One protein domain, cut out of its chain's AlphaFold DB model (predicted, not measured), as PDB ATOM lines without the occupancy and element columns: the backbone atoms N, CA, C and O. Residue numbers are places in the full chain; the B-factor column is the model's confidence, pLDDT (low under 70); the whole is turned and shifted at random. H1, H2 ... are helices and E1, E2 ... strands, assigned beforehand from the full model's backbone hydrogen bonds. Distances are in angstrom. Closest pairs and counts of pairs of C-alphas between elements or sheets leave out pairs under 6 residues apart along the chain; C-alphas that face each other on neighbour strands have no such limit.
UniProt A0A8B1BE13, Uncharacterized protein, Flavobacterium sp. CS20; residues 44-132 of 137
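Overview. This is residues 44 to 132 of the 137 residues of an uncharacterized protein of Flavobacterium sp. CS20 (UniProt A0A8B1BE13). One strongly twisted sheet of seven strands folds back on itself like part of a barrel: E1, E4 and E5 make one leaf, E7, E3 and E2 the facing leaf, and E6 is the hinge. The single helix H1 lies at one end of this fold, near E1 and the end of E3. The printed part has 89 residues, with named elements in the order E1 E2 E3 H1 E4 E5 E6 E7, and its class is mostly strand. The sheet is mixed, in the order E1 E4 E5 E6 E7 E3 E2. The whole is compact, with a radius of gyration of the C-alphas of 12.0 A and a rounded outline of 33 by 28 by 21 A.

Arrangement. E5, residues 89 to 97, is the antiparallel neighbour of E4, residues 81 to 86, in a hairpin; N 91 and O 84 are 2.9 A apart, within hydrogen-bond range. E1, residues 44 to 46, is an edge strand parallel to E4, with N 46 and O 83 at 2.9 A. On the other side of E5, E6, residues 109 to 113, is parallel to it, with N 96 and O 111 at 2.8 A. E6 forms a hairpin with E7, residues 126 to 131, with N 110 and O 130 at 2.8 A. The pairing of E7 is staggered: its residues 126 to 130 pair with E3, residues 60 to 65, and 130 to 131 with E6. E7 and E3 are antiparallel, with N 129 and O 61 at 2.8 A. E3 forms a hairpin with the edge strand E2, residues 51 to 57, with N 62 and O 55 at 2.9 A. H1, residues 68 to 76, is on the sheet at a height of 9.2 A, and only just over none of its strands, with 2 of its C-alphas falling on E1. Its closest C-alphas to E1 are those of Ile 74 and Ile 44, 7.5 A apart. In H1, every O i to N i+4 pair is within hydrogen-bond range.

Along the chain. E1 begins at C-alpha 44, (144.796, 138.874, 148.513). E5 is the longest strand by residues and measures 26.1 A; E2 measures 16.9 A, E3 16.1 A, E7 16.0 A and E4 15.4 A. H1 measures 12.2 A and begins at C-alpha 68, (154.235, 148.041, 153.152). E7 ends at C-alpha 131, (128.173, 144.612, 153.664).

Size, cuts and confidence. The two C-alphas farthest apart, those of Asp 88 and Phe 99, are 34.1 A apart. The links E5 to E6 and E6 to E7 are long, with 11 and 12 residues. The printed part has no cut, and no printed residue is under 70 in pLDDT.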
ATOM      1  N   ILE A  44     143.900 138.326 147.502       96.00
ATOM      2  CA  ILE A  44     144.796 138.874 148.513       96.00
ATOM      3  C   ILE A  44     144.287 138.428 149.879       96.00
ATOM      4  O   ILE A  44     143.194 138.799 150.308       96.00
ATOM      5  N   PHE A  45     145.099 137.628 150.561       96.38
ATOM      6  CA  PHE A  45     144.863 137.274 151.950       96.38
ATOM      7  C   PHE A  45     145.360 138.391 152.868       96.38
ATOM      8  O   PHE A  45     146.489 138.857 152.705       96.38
ATOM      9  N   ILE A  46     144.520 138.799 153.817       96.81
ATOM     10  CA  ILE A  46     144.833 139.799 154.836       96.81
ATOM     11  C   ILE A  46     144.609 139.142 156.197       96.81
ATOM     12  O   ILE A  46     143.465 138.889 156.585       96.81
ATOM     13  N   SER A  47     145.698 138.838 156.902       96.69
ATOM     14  CA  SER A  47     145.625 138.256 158.244       96.69
ATOM     15  C   SER A  47     145.299 139.311 159.296       96.69
ATOM     16  O   SER A  47     145.506 140.508 159.083       96.69
ATOM     17  N   LYS A  48     144.861 138.870 160.477       95.38
ATOM     18  CA  LYS A  48     144.505 139.754 161.602       95.38
ATOM     19  C   LYS A  48     145.629 140.708 162.033       95.38
ATOM     20  O   LYS A  48     145.354 141.782 162.554       95.38
ATOM     21  N   ALA A  49     146.891 140.336 161.814       96.12
ATOM     22  CA  ALA A  49     148.053 141.164 162.152       96.12
ATOM     23  C   ALA A  49     148.370 142.246 161.101       96.12
ATOM     24  O   ALA A  49     149.205 143.111 161.346       96.12
ATOM     25  N   GLN A  50     147.738 142.186 159.926       96.88
ATOM     26  CA  GLN A  50     148.046 143.036 158.772       96.88
ATOM     27  C   GLN A  50     147.037 144.169 158.568       96.88
ATOM     28  O   GLN A  50     147.079 144.857 157.546       96.88
ATOM     29  N   PHE A  51     146.112 144.367 159.508       97.38
ATOM     30  CA  PHE A  51     145.188 145.491 159.472       97.38
ATOM     31  C   PHE A  51     144.732 145.916 160.867       97.38
ATOM     32  O   PHE A  51     144.811 145.161 161.833       97.38
ATOM     33  N   GLN A  52     144.207 147.133 160.949       97.31
ATOM     34  CA  GLN A  52     143.430 147.626 162.080       97.31
ATOM     35  C   GLN A  52     142.006 147.935 161.632       97.31
ATOM     36  O   GLN A  52     141.763 148.373 160.508       97.31
ATOM     37  N   ILE A  53     141.047 147.698 162.525       96.94
ATOM     38  CA  ILE A  53     139.655 148.083 162.306       96.94
ATOM     39  C   ILE A  53     139.517 149.559 162.672       96.94
ATOM     40  O   ILE A  53     139.714 149.930 163.825       96.94
ATOM     41  N   MET A  54     139.128 150.377 161.697       97.06
ATOM     42  CA  MET A  54     138.889 151.810 161.890       97.06
ATOM     43  C   MET A  54     137.424 152.089 162.219       97.06
ATOM     44  O   MET A  54     137.113 152.904 163.084       97.06
ATOM     45  N   THR A  55     136.519 151.367 161.556       96.38
ATOM     46  CA  THR A  55     135.073 151.447 161.782       96.38
ATOM     47  C   THR A  55     134.477 150.051 161.701       96.38
ATOM     48  O   THR A  55     134.740 149.333 160.742       96.38
ATOM     49  N   ASN A  56     133.615 149.693 162.651       95.62
ATOM     50  CA  ASN A  56     132.765 148.506 162.568       95.62
ATOM     51  C   ASN A  56     131.349 148.878 163.022       95.62
ATOM     52  O   ASN A  56     131.085 149.032 164.213       95.62
ATOM     53  N   LYS A  57     130.462 149.114 162.055       94.75
ATOM     54  CA  LYS A  57     129.055 149.476 162.261       94.75
ATOM     55  C   LYS A  57     128.180 148.598 161.372       94.75
ATOM     56  O   LYS A  57     128.663 147.945 160.450       94.75
ATOM     57  N   MET A  58     126.875 148.600 161.620       90.62
ATOM     58  CA  MET A  58     125.927 147.882 160.770       90.62
ATOM     59  C   MET A  58     126.115 148.288 159.297       90.62
ATOM     60  O   MET A  58     126.061 149.469 158.962       90.62
ATOM     61  N   GLY A  59     126.407 147.309 158.438       91.19
ATOM     62  CA  GLY A  59     126.633 147.517 157.004       91.19
ATOM     63  C   GLY A  59     128.006 148.080 156.603       91.19
ATOM     64  O   GLY A  59     128.307 148.134 155.411       91.19
ATOM     65  N   VAL A  60     128.857 148.481 157.555       95.38
ATOM     66  CA  VAL A  60     130.112 149.204 157.290       95.38
ATOM     67  C   VAL A  60     131.271 148.613 158.085       95.38
ATOM     68  O   VAL A  60     131.252 148.604 159.315       95.38
ATOM     69  N   LEU A  61     132.318 148.206 157.372       97.38
ATOM     70  CA  LEU A  61     133.593 147.803 157.951       97.38
ATOM     71  C   LEU A  61     134.713 148.554 157.232       97.38
ATOM     72  O   LEU A  61     134.927 148.361 156.042       97.38
ATOM     73  N   ASP A  62     135.432 149.416 157.937       96.69
ATOM     74  CA  ASP A  62     136.596 150.095 157.374       96.69
ATOM     75  C   ASP A  62     137.855 149.525 158.032       96.69
ATOM     76  O   ASP A  62     137.950 149.488 159.263       96.69
ATOM     77  N   ILE A  63     138.810 149.087 157.213       97.69
ATOM     78  CA  ILE A  63     140.087 148.533 157.674       97.69
ATOM     79  C   ILE A  63     141.250 149.370 157.153       97.69
ATOM     80  O   ILE A  63     141.263 149.758 155.988       97.69
ATOM     81  N   GLU A  64     142.227 149.652 158.002       98.00
ATOM     82  CA  GLU A  64     143.518 150.232 157.625       98.00
ATOM     83  C   GLU A  64     144.533 149.105 157.474       98.00
ATOM     84  O   GLU A  64     144.730 148.330 158.405       98.00
ATOM     85  N   VAL A  65     145.151 148.989 156.299       97.38
ATOM     86  CA  VAL A  65     146.157 147.956 156.028       97.38
ATOM     87  C   VAL A  65     147.504 148.378 156.608       97.38
ATOM     88  O   VAL A  65     147.975 149.483 156.354       97.38
ATOM     89  N   ILE A  66     148.143 147.473 157.348       93.69
ATOM     90  CA  ILE A  66     149.394 147.710 158.069       93.69
ATOM     91  C   ILE A  66     150.429 146.731 157.532       93.69
ATOM     92  O   ILE A  66     150.391 145.533 157.811       93.69
ATOM     93  N   GLY A  67     151.334 147.245 156.707       91.69
ATOM     94  CA  GLY A  67     152.417 146.470 156.116       91.69
ATOM     95  C   GLY A  67     152.678 146.881 154.676       91.69
ATOM     96  O   GLY A  67     151.857 146.631 153.791       91.69
ATOM     97  N   ASP A  68     153.855 147.448 154.438       92.75
ATOM     98  CA  ASP A  68     154.235 148.041 153.152       92.75
ATOM     99  C   ASP A  68     154.130 147.049 151.991       92.75
ATOM    100  O   ASP A  68     153.627 147.383 150.920       92.75
ATOM    101  N   ASN A  69     154.503 145.788 152.225       94.00
ATOM    102  CA  ASN A  69     154.388 144.728 151.222       94.00
ATOM    103  C   ASN A  69     152.931 144.470 150.812       94.00
ATOM    104  O   ASN A  69     152.640 144.271 149.632       94.00
ATOM    105  N   LEU A  70     152.004 144.470 151.775       95.44
ATOM    106  CA  LEU A  70     150.589 144.238 151.502       95.44
ATOM    107  C   LEU A  70     149.950 145.465 150.845       95.44
ATOM    108  O   LEU A  70     149.188 145.312 149.893       95.44
ATOM    109  N   ILE A  71     150.317 146.667 151.291       95.25
ATOM    110  CA  ILE A  71     149.914 147.934 150.670       95.25
ATOM    111  C   ILE A  71     150.345 147.960 149.199       95.25
ATOM    112  O   ILE A  71     149.520 148.199 148.316       95.25
ATOM    113  N   ALA A  72     151.611 147.644 148.919       93.56
ATOM    114  CA  ALA A  72     152.141 147.587 147.562       93.56
ATOM    115  C   ALA A  72     151.432 146.521 146.716       93.56
ATOM    116  O   ALA A  72     151.105 146.769 145.554       93.56
ATOM    117  N   LYS A  73     151.144 145.347 147.293       93.81
ATOM    118  CA  LYS A  73     150.379 144.293 146.615       93.81
ATOM    119  C   LYS A  73     148.987 144.793 146.226       93.81
ATOM    120  O   LYS A  73     148.612 144.700 145.063       93.81
ATOM    121  N   ILE A  74     148.261 145.396 147.165       94.00
ATOM    122  CA  ILE A  74     146.917 145.939 146.942       94.00
ATOM    123  C   ILE A  74     146.919 147.048 145.879       94.00
ATOM    124  O   ILE A  74     146.060 147.046 144.999       94.00
ATOM    125  N   ALA A  75     147.895 147.958 145.908       91.75
ATOM    126  CA  ALA A  75     148.002 149.063 144.950       91.75
ATOM    127  C   ALA A  75     148.313 148.607 143.508       91.75
ATOM    128  O   ALA A  75     147.988 149.300 142.531       91.75
ATOM    129  N   ASN A  76     148.954 147.445 143.366       90.69
ATOM    130  CA  ASN A  76     149.360 146.888 142.078       90.69
ATOM    131  C   ASN A  76     148.376 145.852 141.521       90.69
ATOM    132  O   ASN A  76     148.376 145.612 140.313       90.69
ATOM    133  N   SER A  77     147.510 145.282 142.358       91.88
ATOM    134  CA  SER A  77     146.485 144.334 141.927       91.88
ATOM    135  C   SER A  77     145.332 145.010 141.178       91.88
ATOM    136  O   SER A  77     144.838 146.070 141.570       91.88
ATOM    137  N   LYS A  78     144.869 144.356 140.107       91.94
ATOM    138  CA  LYS A  78     143.658 144.718 139.362       91.94
ATOM    139  C   LYS A  78     142.564 143.701 139.666       91.94
ATOM    140  O   LYS A  78     142.840 142.512 139.644       91.94
ATOM    141  N   ASN A  79     141.349 144.168 139.942       91.06
ATOM    142  CA  ASN A  79     140.206 143.347 140.357       91.06
ATOM    143  C   ASN A  79     140.536 142.300 141.443       91.06
ATOM    144  O   ASN A  79     140.110 141.151 141.309       91.06
ATOM    145  N   PRO A  80     141.281 142.644 142.516       94.12
ATOM    146  CA  PRO A  80     141.541 141.658 143.552       94.12
ATOM    147  C   PRO A  80     140.239 141.179 144.202       94.12
ATOM    148  O   PRO A  80     139.225 141.879 144.182       94.12
ATOM    149  N   ILE A  81     140.296 140.000 144.809       95.31
ATOM    150  CA  ILE A  81     139.360 139.537 145.832       95.31
ATOM    151  C   ILE A  81     140.108 139.613 147.157       95.31
ATOM    152  O   ILE A  81     141.224 139.106 147.266       95.31
ATOM    153  N   LEU A  82     139.524 140.226 148.178       97.19
ATOM    154  CA  LEU A  82     140.119 140.229 149.510       97.19
ATOM    155  C   LEU A  82     139.519 139.095 150.332       97.19
ATOM    156  O   LEU A  82     138.301 139.003 150.475       97.19
ATOM    157  N   LYS A  83     140.383 138.257 150.900       97.31
ATOM    158  CA  LYS A  83     140.020 137.304 151.950       97.31
ATOM    159  C   LYS A  83     140.612 137.816 153.255       97.31
ATOM    160  O   LYS A  83     141.829 137.782 153.426       97.31
ATOM    161  N   ILE A  84     139.759 138.324 154.136       97.75
ATOM    162  CA  ILE A  84     140.175 139.026 155.353       97.75
ATOM    163  C   ILE A  84     139.819 138.168 156.561       97.75
ATOM    164  O   ILE A  84     138.688 137.704 156.688       97.75
ATOM    165  N   GLU A  85     140.787 137.956 157.439       97.50
ATOM    166  CA  GLU A  85     140.596 137.271 158.714       97.50
ATOM    167  C   GLU A  85     139.953 138.216 159.738       97.50
ATOM    168  O   GLU A  85     140.559 139.207 160.143       97.50
ATOM    169  N   LEU A  86     138.721 137.928 160.165       94.56
ATOM    170  CA  LEU A  86     137.970 138.741 161.120       94.56
ATOM    171  C   LEU A  86     137.428 137.862 162.257       94.56
ATOM    172  O   LEU A  86     136.455 137.128 162.090       94.56
ATOM    173  N   GLY A  87     138.057 137.955 163.430       90.62
ATOM    174  CA  GLY A  87     137.788 137.029 164.534       90.62
ATOM    175  C   GLY A  87     138.305 135.632 164.193       90.62
ATOM    176  O   GLY A  87     139.443 135.515 163.750       90.62
ATOM    177  N   ASP A  88     137.459 134.618 164.360       92.62
ATOM    178  CA  ASP A  88     137.763 133.219 164.013       92.62
ATOM    179  C   ASP A  88     137.257 132.832 162.609       92.62
ATOM    180  O   ASP A  88     137.230 131.659 162.243       92.62
ATOM    181  N   ASN A  89     136.815 133.817 161.819       94.38
ATOM    182  CA  ASN A  89     136.218 133.614 160.503       94.38
ATOM    183  C   ASN A  89     136.975 134.368 159.408       94.38
ATOM    184  O   ASN A  89     137.739 135.301 159.660       94.38
ATOM    185  N   TYR A  90     136.688 133.998 158.161       95.69
ATOM    186  CA  TYR A  90     137.090 134.763 156.989       95.69
ATOM    187  C   TYR A  90     135.885 135.453 156.377       95.69
ATOM    188  O   TYR A  90     134.850 134.821 156.178       95.69
ATOM    189  N   ILE A  91     136.058 136.721 156.021       96.00
ATOM    190  CA  ILE A  91     135.129 137.433 155.151       96.00
ATOM    191  C   ILE A  91     135.723 137.530 153.748       96.00
ATOM    192  O   ILE A  91     136.937 137.691 153.573       96.00
ATOM    193  N   ILE A  92     134.857 137.453 152.746       96.31
ATOM    194  CA  ILE A  92     135.208 137.658 151.346       96.31
ATOM    195  C   ILE A  92     134.697 139.026 150.912       96.31
ATOM    196  O   ILE A  92     133.506 139.315 151.031       96.31
ATOM    197  N   ALA A  93     135.590 139.855 150.374       96.19
ATOM    198  CA  ALA A  93     135.231 141.130 149.777       96.19
ATOM    199  C   ALA A  93     135.621 141.188 148.299       96.19
ATOM    200  O   ALA A  93     136.763 140.893 147.940       96.19
ATOM    201  N   LYS A  94     134.678 141.586 147.441       94.62
ATOM    202  CA  LYS A  94     134.905 141.748 145.997       94.62
ATOM    203  C   LYS A  94     134.863 143.220 145.597       94.62
ATOM    204  O   LYS A  94     134.113 144.017 146.159       94.62
ATOM    205  N   GLY A  95     135.670 143.584 144.607       92.88
ATOM    206  CA  GLY A  95     135.634 144.926 144.043       92.88
ATOM    207  C   GLY A  95     134.342 145.180 143.268       92.88
ATOM    208  O   GLY A  95     133.898 144.332 142.498       92.88
ATOM    209  N   ASN A  96     133.757 146.358 143.458       91.56
ATOM    210  CA  ASN A  96     132.659 146.872 142.658       91.56
ATOM    211  C   ASN A  96     133.147 148.088 141.867       91.56
ATOM    212  O   ASN A  96     133.573 149.087 142.456       91.56
ATOM    213  N   ASN A  97     133.091 148.009 140.541       84.38
ATOM    214  CA  ASN A  97     133.359 149.167 139.704       84.38
ATOM    215  C   ASN A  97     132.206 150.160 139.886       84.38
ATOM    216  O   ASN A  97     131.062 149.832 139.597       84.38
ATOM    217  N   ILE A  98     132.503 151.370 140.362       72.75
ATOM    218  CA  ILE A  98     131.487 152.386 140.682       72.75
ATOM    219  C   ILE A  98     130.639 152.813 139.472       72.75
ATOM    220  O   ILE A  98     129.574 153.396 139.652       72.75
ATOM    221  N   PHE A  99     131.101 152.524 138.254       75.94
ATOM    222  CA  PHE A  99     130.372 152.772 137.012       75.94
ATOM    223  C   PHE A  99     129.470 151.597 136.607       75.94
ATOM    224  O   PHE A  99     128.589 151.763 135.766       75.94
ATOM    225  N   ASN A 100     129.637 150.429 137.233       72.69
ATOM    226  CA  ASN A 100     128.743 149.292 137.073       72.69
ATOM    227  C   ASN A 100     127.618 149.386 138.110       72.69
ATOM    228  O   ASN A 100     127.849 149.451 139.314       72.69
ATOM    229  N   SER A 101     126.369 149.350 137.647       70.19
ATOM    230  CA  SER A 101     125.176 149.422 138.509       70.19
ATOM    231  C   SER A 101     124.843 148.086 139.196       70.19
ATOM    232  O   SER A 101     123.680 147.798 139.466       70.19
ATOM    233  N   SER A 102     125.840 147.239 139.453       78.06
ATOM    234  CA  SER A 102     125.639 145.885 139.972       78.06
ATOM    235  C   SER A 102     126.500 145.651 141.202       78.06
ATOM    236  O   SER A 102     127.711 145.844 141.171       78.06
ATOM    237  N   VAL A 103     125.872 145.211 142.291       81.38
ATOM    238  CA  VAL A 103     126.589 144.758 143.485       81.38
ATOM    239  C   VAL A 103     127.135 143.350 143.216       81.38
ATOM    240  O   VAL A 103     126.402 142.524 142.668       81.38
ATOM    241  N   PRO A 104     128.396 143.049 143.574       85.44
ATOM    242  CA  PRO A 104     128.942 141.706 143.420       85.44
ATOM    243  C   PRO A 104     128.114 140.664 144.186       85.44
ATOM    244  O   PRO A 104     127.719 140.902 145.323       85.44
ATOM    245  N   SER A 105     127.877 139.499 143.583       84.62
ATOM    246  CA  SER A 105     127.270 138.350 144.262       84.62
ATOM    247  C   SER A 105     128.333 137.451 144.910       84.62
ATOM    248  O   SER A 105     129.533 137.537 144.612       84.62
ATOM    249  N   GLU A 106     127.888 136.558 145.804       88.56
ATOM    250  CA  GLU A 106     128.732 135.533 146.445       88.56
ATOM    251  C   GLU A 106     129.941 136.108 147.210       88.56
ATOM    252  O   GLU A 106     131.068 135.616 147.110       88.56
ATOM    253  N   CYS A 107     129.730 137.193 147.949       91.62
ATOM    254  CA  CYS A 107     130.699 137.727 148.900       91.62
ATOM    255  C   CYS A 107     129.982 138.376 150.085       91.62
ATOM    256  O   CYS A 107     128.785 138.651 150.028       91.62
ATOM    257  N   ASP A 108     130.716 138.588 151.172       94.44
ATOM    258  CA  ASP A 108     130.175 139.170 152.401       94.44
ATOM    259  C   ASP A 108     130.178 140.700 152.332       94.44
ATOM    260  O   ASP A 108     129.281 141.368 152.851       94.44
ATOM    261  N   TYR A 109     131.193 141.254 151.664       95.69
ATOM    262  CA  TYR A 109     131.385 142.687 151.500       95.69
ATOM    263  C   TYR A 109     131.763 143.051 150.059       95.69
ATOM    264  O   TYR A 109     132.234 142.221 149.282       95.69
ATOM    265  N   PHE A 110     131.630 144.328 149.715       94.94
ATOM    266  CA  PHE A 110     132.242 144.914 148.527       94.94
ATOM    267  C   PHE A 110     133.020 146.189 148.856       94.94
ATOM    268  O   PHE A 110     132.788 146.826 149.885       94.94
ATOM    269  N   TYR A 111     133.933 146.573 147.967       95.12
ATOM    270  CA  TYR A 111     134.654 147.850 148.023       95.12
ATOM    271  C   TYR A 111     134.701 148.517 146.649       95.12
ATOM    272  O   TYR A 111     134.654 147.827 145.632       95.12
ATOM    273  N   PRO A 112     134.818 149.851 146.590       93.31
ATOM    274  CA  PRO A 112     134.913 150.560 145.322       93.31
ATOM    275  C   PRO A 112     136.226 150.259 144.584       93.31
ATOM    276  O   PRO A 112     137.313 150.266 145.172       93.31
ATOM    277  N   LEU A 113     136.112 150.056 143.274       92.94
ATOM    278  CA  LEU A 113     137.222 150.059 142.328       92.94
ATOM    279  C   LEU A 113     137.253 151.369 141.533       92.94
ATOM    280  O   LEU A 113     136.212 151.967 141.255       92.94
ATOM    281  N   SER A 114     138.454 151.796 141.147       90.44
ATOM    282  CA  SER A 114     138.663 152.879 140.186       90.44
ATOM    283  C   SER A 114     138.376 152.416 138.751       90.44
ATOM    284  O   SER A 114     138.199 151.224 138.495       90.44
ATOM    285  N   ASN A 115     138.411 153.349 137.792       88.38
ATOM    286  CA  ASN A 115     138.311 153.049 136.355       88.38
ATOM    287  C   ASN A 115     139.342 152.026 135.865       88.38
ATOM    288  O   ASN A 115     139.049 151.220 134.985       88.38
ATOM    289  N   ASP A 116     140.526 152.012 136.478       89.81
ATOM    290  CA  ASP A 116     141.599 151.075 136.141       89.81
ATOM    291  C   ASP A 116     141.467 149.730 136.871       89.81
ATOM    292  O   ASP A 116     142.407 148.928 136.884       89.81
ATOM    293  N   ASN A 117     140.309 149.486 137.493       89.75
ATOM    294  CA  ASN A 117     139.988 148.303 138.280       89.75
ATOM    295  C   ASN A 117     140.915 148.088 139.488       89.75
ATOM    296  O   ASN A 117     141.176 146.953 139.886       89.75
ATOM    297  N   LYS A 118     141.431 149.164 140.085       92.25
ATOM    298  CA  LYS A 118     142.246 149.108 141.309       92.25
ATOM    299  C   LYS A 118     141.414 149.459 142.536       92.25
ATOM    300  O   LYS A 118     140.466 150.231 142.421       92.25
ATOM    301  N   ILE A 119     141.775 148.927 143.706       93.31
ATOM    302  CA  ILE A 119     141.090 149.270 144.964       93.31
ATOM    303  C   ILE A 119     141.216 150.773 145.228       93.31
ATOM    304  O   ILE A 119     142.318 151.320 145.195       93.31
ATOM    305  N   VAL A 120     140.097 151.435 145.528       92.94
ATOM    306  CA  VAL A 120     140.106 152.823 145.999       92.94
ATOM    307  C   VAL A 120     140.324 152.834 147.511       92.94
ATOM    308  O   VAL A 120     139.461 152.407 148.277       92.94
ATOM    309  N   THR A 121     141.474 153.346 147.944       92.31
ATOM    310  CA  THR A 121     141.800 153.546 149.364       92.31
ATOM    311  C   THR A 121     141.626 155.005 149.777       92.31
ATOM    312  O   THR A 121     141.875 155.910 148.982       92.31
ATOM    313  N   LYS A 122     141.260 155.252 151.037       87.12
ATOM    314  CA  LYS A 122     141.240 156.591 151.648       87.12
ATOM    315  C   LYS A 122     142.392 156.758 152.633       87.12
ATOM    316  O   LYS A 122     142.735 155.809 153.331       87.12
ATOM    317  N   GLY A 123     142.929 157.975 152.739       84.38
ATOM    318  CA  GLY A 123     143.921 158.331 153.760       84.38
ATOM    319  C   GLY A 123     145.092 157.344 153.827       84.38
ATOM    320  O   GLY A 123     145.700 157.034 152.805       84.38
ATOM    321  N   LYS A 124     145.372 156.833 155.030       86.75
ATOM    322  CA  LYS A 124     146.425 155.850 155.329       86.75
ATOM    323  C   LYS A 124     146.057 154.435 154.852       86.75
ATOM    324  O   LYS A 124     145.932 153.518 155.646       86.75
ATOM    325  N   HIS A 125     145.826 154.243 153.556       94.50
ATOM    326  CA  HIS A 125     145.532 152.914 152.991       94.50
ATOM    327  C   HIS A 125     144.278 152.241 153.584       94.50
ATOM    328  O   HIS A 125     144.193 151.016 153.683       94.50
ATOM    329  N   THR A 126     143.280 153.041 153.965       97.44
ATOM    330  CA  THR A 126     142.010 152.534 154.483       97.44
ATOM    331  C   THR A 126     141.135 152.023 153.342       97.44
ATOM    332  O   THR A 126     140.833 152.763 152.402       97.44
ATOM    333  N   ILE A 127     140.673 150.780 153.446       97.25
ATOM    334  CA  ILE A 127     139.714 150.158 152.531       97.25
ATOM    335  C   ILE A 127     138.326 150.261 153.157       97.25
ATOM    336  O   ILE A 127     138.124 149.902 154.315       97.25
ATOM    337  N   ASN A 128     137.364 150.783 152.398       96.00
ATOM    338  CA  ASN A 128     135.980 150.934 152.844       96.00
ATOM    339  C   ASN A 128     135.161 149.743 152.349       96.00
ATOM    340  O   ASN A 128     134.849 149.663 151.160       96.00
ATOM    341  N   LEU A 129     134.810 148.836 153.259       96.38
ATOM    342  CA  LEU A 129     134.008 147.656 152.964       96.38
ATOM    343  C   LEU A 129     132.540 147.943 153.290       96.38
ATOM    344  O   LEU A 129     132.198 148.570 154.303       96.38
ATOM    345  N   ARG A 130     131.654 147.497 152.406       94.75
ATOM    346  CA  ARG A 130     130.201 147.624 152.533       94.75
ATOM    347  C   ARG A 130     129.580 146.244 152.502       94.75
ATOM    348  O   ARG A 130     129.889 145.463 151.610       94.75
ATOM    349  N   LYS A 131     128.784 145.932 153.520       94.12
ATOM    350  CA  LYS A 131     128.173 144.612 153.664       94.12
ATOM    351  C   LYS A 131     127.157 144.396 152.550       94.12
ATOM    352  O   LYS A 131     126.469 145.336 152.156       94.12
ATOM    353  N   ILE A 132     127.064 143.165 152.073       89.75
ATOM    354  CA  ILE A 132     125.990 142.745 151.180       89.75
ATOM    355  C   ILE A 132     124.952 142.039 152.037       89.75
ATOM    356  O   ILE A 132     125.237 141.014 152.664       89.75
TER     357      ILE A 132